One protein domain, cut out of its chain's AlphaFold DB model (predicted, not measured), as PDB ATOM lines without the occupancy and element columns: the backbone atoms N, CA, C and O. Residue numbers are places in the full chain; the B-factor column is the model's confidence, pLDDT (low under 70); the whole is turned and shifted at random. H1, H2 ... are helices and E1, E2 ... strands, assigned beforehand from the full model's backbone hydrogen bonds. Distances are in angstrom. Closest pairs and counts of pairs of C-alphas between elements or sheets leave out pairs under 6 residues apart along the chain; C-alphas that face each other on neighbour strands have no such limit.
ATOM      1  N   ARG A   2      22.940  25.853  39.008       73.75
ATOM      2  CA  ARG A   2      22.185  24.617  39.329       73.75
ATOM      3  C   ARG A   2      22.709  23.835  40.542       73.75
ATOM      4  O   ARG A   2      21.915  23.434  41.381       73.75
ATOM      5  N   MET A   3      24.029  23.666  40.664       76.38
ATOM      6  CA  MET A   3      24.618  22.968  41.817       76.38
ATOM      7  C   MET A   3      24.363  23.673  43.153       76.38
ATOM      8  O   MET A   3      24.222  22.994  44.162       76.38
ATOM      9  N   PHE A   4      24.214  25.000  43.160       82.75
ATOM     10  CA  PHE A   4      23.846  25.740  44.368       82.75
ATOM     11  C   PHE A   4      22.406  25.447  44.797       82.75
ATOM     12  O   PHE A   4      22.157  25.230  45.977       82.75
ATOM     13  N   LEU A   5      21.467  25.377  43.846       82.00
ATOM     14  CA  LEU A   5      20.067  25.049  44.138       82.00
ATOM     15  C   LEU A   5      19.899  23.591  44.580       82.00
ATOM     16  O   LEU A   5      19.170  23.325  45.528       82.00
ATOM     17  N   VAL A   6      20.629  22.657  43.961       83.19
ATOM     18  CA  VAL A   6      20.671  21.255  44.418       83.19
ATOM     19  C   VAL A   6      21.218  21.174  45.845       83.19
ATOM     20  O   VAL A   6      20.598  20.547  46.699       83.19
ATOM     21  N   HIS A   7      22.333  21.853  46.129       86.25
ATOM     22  CA  HIS A   7      22.919  21.901  47.468       86.25
ATOM     23  C   HIS A   7      21.956  22.508  48.503       86.25
ATOM     24  O   HIS A   7      21.839  21.983  49.608       86.25
ATOM     25  N   ALA A   8      21.232  23.574  48.155       86.12
ATOM     26  CA  ALA A   8      20.244  24.187  49.040       86.12
ATOM     27  C   ALA A   8      19.087  23.230  49.375       86.12
ATOM     28  O   ALA A   8      18.677  23.163  50.531       86.12
ATOM     29  N   VAL A   9      18.604  22.446  48.405       86.75
ATOM     30  CA  VAL A   9      17.569  21.425  48.650       86.75
ATOM     31  C   VAL A   9      18.095  20.302  49.547       86.75
ATOM     32  O   VAL A   9      17.434  19.938  50.517       86.75
ATOM     33  N   VAL A  10      19.305  19.794  49.283       88.19
ATOM     34  CA  VAL A  10      19.942  18.744  50.105       88.19
ATOM     35  C   VAL A  10      20.107  19.195  51.561       88.19
ATOM     36  O   VAL A  10      19.846  18.426  52.481       88.19
ATOM     37  N   ASN A  11      20.466  20.462  51.775       91.25
ATOM     38  CA  ASN A  11      20.625  21.047  53.109       91.25
ATOM     39  C   ASN A  11      19.319  21.601  53.703       91.25
ATOM     40  O   ASN A  11      19.359  22.293  54.718       91.25
ATOM     41  N   LYS A  12      18.159  21.328  53.083       86.88
ATOM     42  CA  LYS A  12      16.830  21.822  53.499       86.88
ATOM     43  C   LYS A  12      16.710  23.352  53.586       86.88
ATOM     44  O   LYS A  12      15.765  23.866  54.174       86.88
ATOM     45  N   ALA A  13      17.636  24.081  52.968       90.25
ATOM     46  CA  ALA A  13      17.591  25.531  52.819       90.25
ATOM     47  C   ALA A  13      16.653  25.971  51.677       90.25
ATOM     48  O   ALA A  13      16.319  27.148  51.573       90.25
ATOM     49  N   ALA A  14      16.220  25.033  50.825       87.81
ATOM     50  CA  ALA A  14      15.207  25.242  49.795       87.81
ATOM     51  C   ALA A  14      14.220  24.053  49.733       87.81
ATOM     52  O   ALA A  14      14.615  22.918  50.017       87.81
ATOM     53  N   PRO A  15      12.950  24.273  49.342       86.94
ATOM     54  CA  PRO A  15      11.963  23.201  49.186       86.94
ATOM     55  C   PRO A  15      12.307  22.195  48.074       86.94
ATOM     56  O   PRO A  15      12.848  22.569  47.037       86.94
ATOM     57  N   ALA A  16      11.899  20.931  48.233       82.94
ATOM     58  CA  ALA A  16      12.194  19.858  47.272       82.94
ATOM     59  C   ALA A  16      11.621  20.090  45.858       82.94
ATOM     60  O   ALA A  16      12.270  19.722  44.878       82.94
ATOM     61  N   TRP A  17      10.473  20.770  45.734       81.88
ATOM     62  CA  TRP A  17       9.846  21.090  44.438       81.88
ATOM     63  C   TRP A  17      10.728  21.975  43.543       81.88
ATOM     64  O   TRP A  17      10.550  22.012  42.327       81.88
ATOM     65  N   VAL A  18      11.737  22.651  44.109       83.62
ATOM     66  CA  VAL A  18      12.729  23.413  43.334       83.62
ATOM     67  C   VAL A  18      13.476  22.505  42.351       83.62
ATOM     68  O   VAL A  18      13.839  22.959  41.265       83.62
ATOM     69  N   LEU A  19      13.661  21.215  42.675       79.88
ATOM     70  CA  LEU A  19      14.284  20.250  41.764       79.88
ATOM     71  C   LEU A  19      13.473  20.055  40.475       79.88
ATOM     72  O   LEU A  19      14.080  19.930  39.415       79.88
ATOM     73  N   GLU A  20      12.141  20.121  40.538       78.81
ATOM     74  CA  GLU A  20      11.237  19.988  39.378       78.81
ATOM     75  C   GLU A  20      11.285  21.210  38.445       78.81
ATOM     76  O   GLU A  20      10.937  21.138  37.266       78.81
ATOM     77  N   GLN A  21      11.757  22.351  38.953       79.56
ATOM     78  CA  GLN A  21      11.964  23.552  38.141       79.56
ATOM     79  C   GLN A  21      13.295  23.510  37.382       79.56
ATOM     80  O   GLN A  21      13.410  24.055  36.284       79.56
ATOM     81  N   ILE A  22      14.319  22.851  37.936       77.12
ATOM     82  CA  ILE A  22      15.663  22.783  37.332       77.12
ATOM     83  C   ILE A  22      15.912  21.485  36.548       77.12
ATOM     84  O   ILE A  22      16.744  21.472  35.629       77.12
ATOM     85  N   TYR A  23      15.180  20.419  36.873       76.38
ATOM     86  CA  TYR A  23      15.182  19.142  36.176       76.38
ATOM     87  C   TYR A  23      13.778  18.787  35.698       76.38
ATOM     88  O   TYR A  23      12.796  18.902  36.417       76.38
ATOM     89  N   GLU A  24      13.704  18.286  34.480       73.06
ATOM     90  CA  GLU A  24      12.597  17.488  34.007       73.06
ATOM     91  C   GLU A  24      12.795  16.087  34.578       73.06
ATOM     92  O   GLU A  24      13.789  15.424  34.276       73.06
ATOM     93  N   VAL A  25      11.895  15.695  35.472       67.75
ATOM     94  CA  VAL A  25      11.843  14.357  36.053       67.75
ATOM     95  C   VAL A  25      10.843  13.572  35.216       67.75
ATOM     96  O   VAL A  25       9.644  13.820  35.300       67.75
ATOM     97  N   ALA A  26      11.349  12.688  34.361       65.50
ATOM     98  CA  ALA A  26      10.534  11.801  33.542       65.50
ATOM     99  C   ALA A  26      10.655  10.369  34.063       65.50
ATOM    100  O   ALA A  26      11.712   9.959  34.546       65.50
ATOM    101  N   ASP A  27       9.560   9.632  33.967       67.00
ATOM    102  CA  ASP A  27       9.507   8.211  34.281       67.00
ATOM    103  C   ASP A  27       9.791   7.380  33.018       67.00
ATOM    104  O   ASP A  27       9.685   7.877  31.894       67.00
ATOM    105  N   ASP A  28      10.143   6.110  33.178       65.88
ATOM    106  CA  ASP A  28      10.443   5.208  32.060       65.88
ATOM    107  C   ASP A  28       9.197   4.766  31.268       65.88
ATOM    108  O   ASP A  28       9.308   4.232  30.162       65.88
ATOM    109  N   ARG A  29       7.994   5.049  31.784       65.44
ATOM    110  CA  ARG A  29       6.715   4.758  31.118       65.44
ATOM    111  C   ARG A  29       6.571   5.437  29.758       65.44
ATOM    112  O   ARG A  29       5.921   4.871  28.882       65.44
ATOM    113  N   ASP A  30       7.215   6.578  29.548       66.12
ATOM    114  CA  ASP A  30       7.171   7.291  28.266       66.12
ATOM    115  C   ASP A  30       8.209   6.764  27.255       66.12
ATOM    116  O   ASP A  30       8.256   7.218  26.110       66.12
ATOM    117  N   LEU A  31       9.045   5.797  27.655       63.38
ATOM    118  CA  LEU A  31      10.039   5.177  26.782       63.38
ATOM    119  C   LEU A  31       9.449   4.001  25.981       63.38
ATOM    120  O   LEU A  31       8.594   3.267  26.500       63.38
ATOM    121  N   PRO A  32       9.948   3.772  24.744       63.84
ATOM    122  CA  PRO A  32       9.724   2.536  23.996       63.84
ATOM    123  C   PRO A  32      10.105   1.310  24.828       63.84
ATOM    124  O   PRO A  32      11.004   1.382  25.670       63.84
ATOM    125  N   GLN A  33       9.428   0.186  24.597       66.12
ATOM    126  CA  GLN A  33       9.579  -1.023  25.410       66.12
ATOM    127  C   GLN A  33      11.032  -1.523  25.457       66.12
ATOM    128  O   GLN A  33      11.471  -2.022  26.487       66.12
ATOM    129  N   GLU A  34      11.790  -1.313  24.382       69.50
ATOM    130  CA  GLU A  34      13.196  -1.694  24.232       69.50
ATOM    131  C   GLU A  34      14.149  -0.886  25.131       69.50
ATOM    132  O   GLU A  34      15.289  -1.289  25.343       69.50
ATOM    133  N   ALA A  35      13.699   0.264  25.643       58.75
ATOM    134  CA  ALA A  35      14.476   1.167  26.490       58.75
ATOM    135  C   ALA A  35      14.030   1.155  27.964       58.75
ATOM    136  O   ALA A  35      14.600   1.890  28.777       58.75
ATOM    137  N   ARG A  36      13.029   0.339  28.321       66.06
ATOM    138  CA  ARG A  36      12.603   0.137  29.711       66.06
ATOM    139  C   ARG A  36      13.522  -0.891  30.371       66.06
ATOM    140  O   ARG A  36      13.775  -1.951  29.808       66.06
ATOM    141  N   GLY A  37      14.053  -0.560  31.547       63.88
ATOM    142  CA  GLY A  37      14.931  -1.466  32.288       63.88
ATOM    143  C   GLY A  37      14.195  -2.737  32.727       63.88
ATOM    144  O   GLY A  37      13.010  -2.698  33.038       63.88
ATOM    145  N   GLU A  38      14.903  -3.864  32.795       60.75
ATOM    146  CA  GLU A  38      14.336  -5.166  33.201       60.75
ATOM    147  C   GLU A  38      13.904  -5.208  34.681       60.75
ATOM    148  O   GLU A  38      13.171  -6.098  35.109       60.75
ATOM    149  N   SER A  39      14.353  -4.240  35.483       56.59
ATOM    150  CA  SER A  39      13.997  -4.105  36.895       56.59
ATOM    151  C   SER A  39      12.753  -3.230  37.032       56.59
ATOM    152  O   SER A  39      12.815  -2.044  36.736       56.59
ATOM    153  N   GLY A  40      11.643  -3.785  37.528       53.75
ATOM    154  CA  GLY A  40      10.357  -3.087  37.720       53.75
ATOM    155  C   GLY A  40      10.336  -1.967  38.777       53.75
ATOM    156  O   GLY A  40       9.286  -1.697  39.356       53.75
ATOM    157  N   ALA A  41      11.478  -1.343  39.069       56.12
ATOM    158  CA  ALA A  41      11.571  -0.144  39.889       56.12
ATOM    159  C   ALA A  41      11.506   1.088  38.973       56.12
ATOM    160  O   ALA A  41      12.290   1.167  38.035       56.12
ATOM    161  N   MET A  42      10.614   2.048  39.260       55.00
ATOM    162  CA  MET A  42      10.528   3.323  38.525       55.00
ATOM    163  C   MET A  42      11.904   4.001  38.460       55.00
ATOM    164  O   MET A  42      12.405   4.512  39.469       55.00
ATOM    165  N   LEU A  43      12.516   4.022  37.276       54.16
ATOM    166  CA  LEU A  43      13.772   4.727  37.044       54.16
ATOM    167  C   LEU A  43      13.471   6.179  36.666       54.16
ATOM    168  O   LEU A  43      13.184   6.503  35.516       54.16
ATOM    169  N   TYR A  44      13.583   7.083  37.638       60.12
ATOM    170  CA  TYR A  44      13.454   8.517  37.387       60.12
ATOM    171  C   TYR A  44      14.640   9.035  36.562       60.12
ATOM    172  O   TYR A  44      15.778   9.106  37.038       60.12
ATOM    173  N   ARG A  45      14.378   9.462  35.324       62.88
ATOM    174  CA  ARG A  45      15.351  10.166  34.487       62.88
ATOM    175  C   ARG A  45      15.263  11.662  34.766       62.88
ATOM    176  O   ARG A  45      14.246  12.292  34.501       62.88
ATOM    177  N   MET A  46      16.359  12.255  35.233       65.88
ATOM    178  CA  MET A  46      16.463  13.705  35.415       65.88
ATOM    179  C   MET A  46      17.179  14.354  34.221       65.88
ATOM    180  O   MET A  46      18.385  14.172  34.034       65.88
ATOM    181  N   ARG A  47      16.472  15.158  33.420       70.69
ATOM    182  CA  ARG A  47      17.059  15.977  32.343       70.69
ATOM    183  C   ARG A  47      17.118  17.440  32.767       70.69
ATOM    184  O   ARG A  47      16.173  17.973  33.319       70.69
ATOM    185  N   ALA A  48      18.229  18.130  32.511       73.69
ATOM    186  CA  ALA A  48      18.312  19.570  32.762       73.69
ATOM    187  C   ALA A  48      17.270  20.332  31.923       73.69
ATOM    188  O   ALA A  48      17.331  20.251  30.697       73.69
ATOM    189  N   ARG A  49      16.370  21.101  32.556       71.25
ATOM    190  CA  ARG A  49      15.442  21.995  31.827       71.25
ATOM    191  C   ARG A  49      16.153  23.204  31.235       71.25
ATOM    192  O   ARG A  49      15.840  23.651  30.141       71.25
TER     193      ARG A  49
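Overview. This is residues 2 to 49 of the 147 residues of an uncharacterized protein of Streptomyces sp. AK010 (UniProt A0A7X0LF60). A short two-stranded hairpin, E1 and E2, makes the middle of a long, thin piece; on one side of it along the long axis two small helices, H1 and H2, pack together, and on the opposite side a long loop, residues 27 to 44, joins the two strands, and of this loop residues 30 to 35 stick out. The printed part has 48 residues, with two named helices and two named strands in the order H1, H2, E1, E2 along the chain, and the sheet E1 - E2 is antiparallel. The class is mixed, helices and strands, with 22 residues, under half of the printed part, in named elements. The whole is loose, with a radius of gyration of the C-alphas of 13.4 A, and only just elongated, spanning 39 by 20 by 14 A.

Along the chain. Strand E1 is residues 23 to 26, 9.1 A from first to last C-alpha, and strand E2 is residues 45 to 48, 10.0 A long in the same measure. C-alpha 48, where E2 ends, is at (18.312, 19.570, 32.762). Helix H2 is residues 18 to 22, 6.7 A from first to last C-alpha. Helix H1, the longest helix, is residues 2 to 10 and measures 12.5 A; it begins with C-alpha 2 at (22.185, 24.617, 39.329).

Arrangement. E1 and E2 are antiparallel neighbours and form a hairpin, with 151 degrees between their directions. C-alphas 23 and 48 face each other at 4.7 A, as do C-alphas 26 and 45 at 5.2 A. Across the pair, N 24 and O 47 are 2.7 A apart and N 45 and O 26 are 2.8 A apart, both within hydrogen-bond range. H2 is joined to E1 by a tight link with 0 residues between them. The closest C-alphas of H2 and E2 are those of Ile 22 and Ala 48, 6.2 A apart. H1 and H2 touch, with 6 pairs of C-alphas within 8 A, and the closest are those of Val 6 and Leu 19, 7.0 A apart. H1 is apart from both E1 and E2. In H1 and H2 every O i to N i+4 pair is within hydrogen-bond range.

Size, cuts and confidence. The two C-alphas farthest apart are those of Ala 13 and Glu 34, at 39.7 A, while the C-alphas of the first and last printed residues, Arg 2 and Arg 49, are 10.4 A apart. The printed part has no cut. The link from E1 to E2 is long, 18 residues, and within it residues 30 to 35 stand free. The link from H1 to H2 is short, 7 residues. The mean pLDDT of the printed part is 72.7, and residues 25 to 46 are under 70, the model's low-confidence stretch.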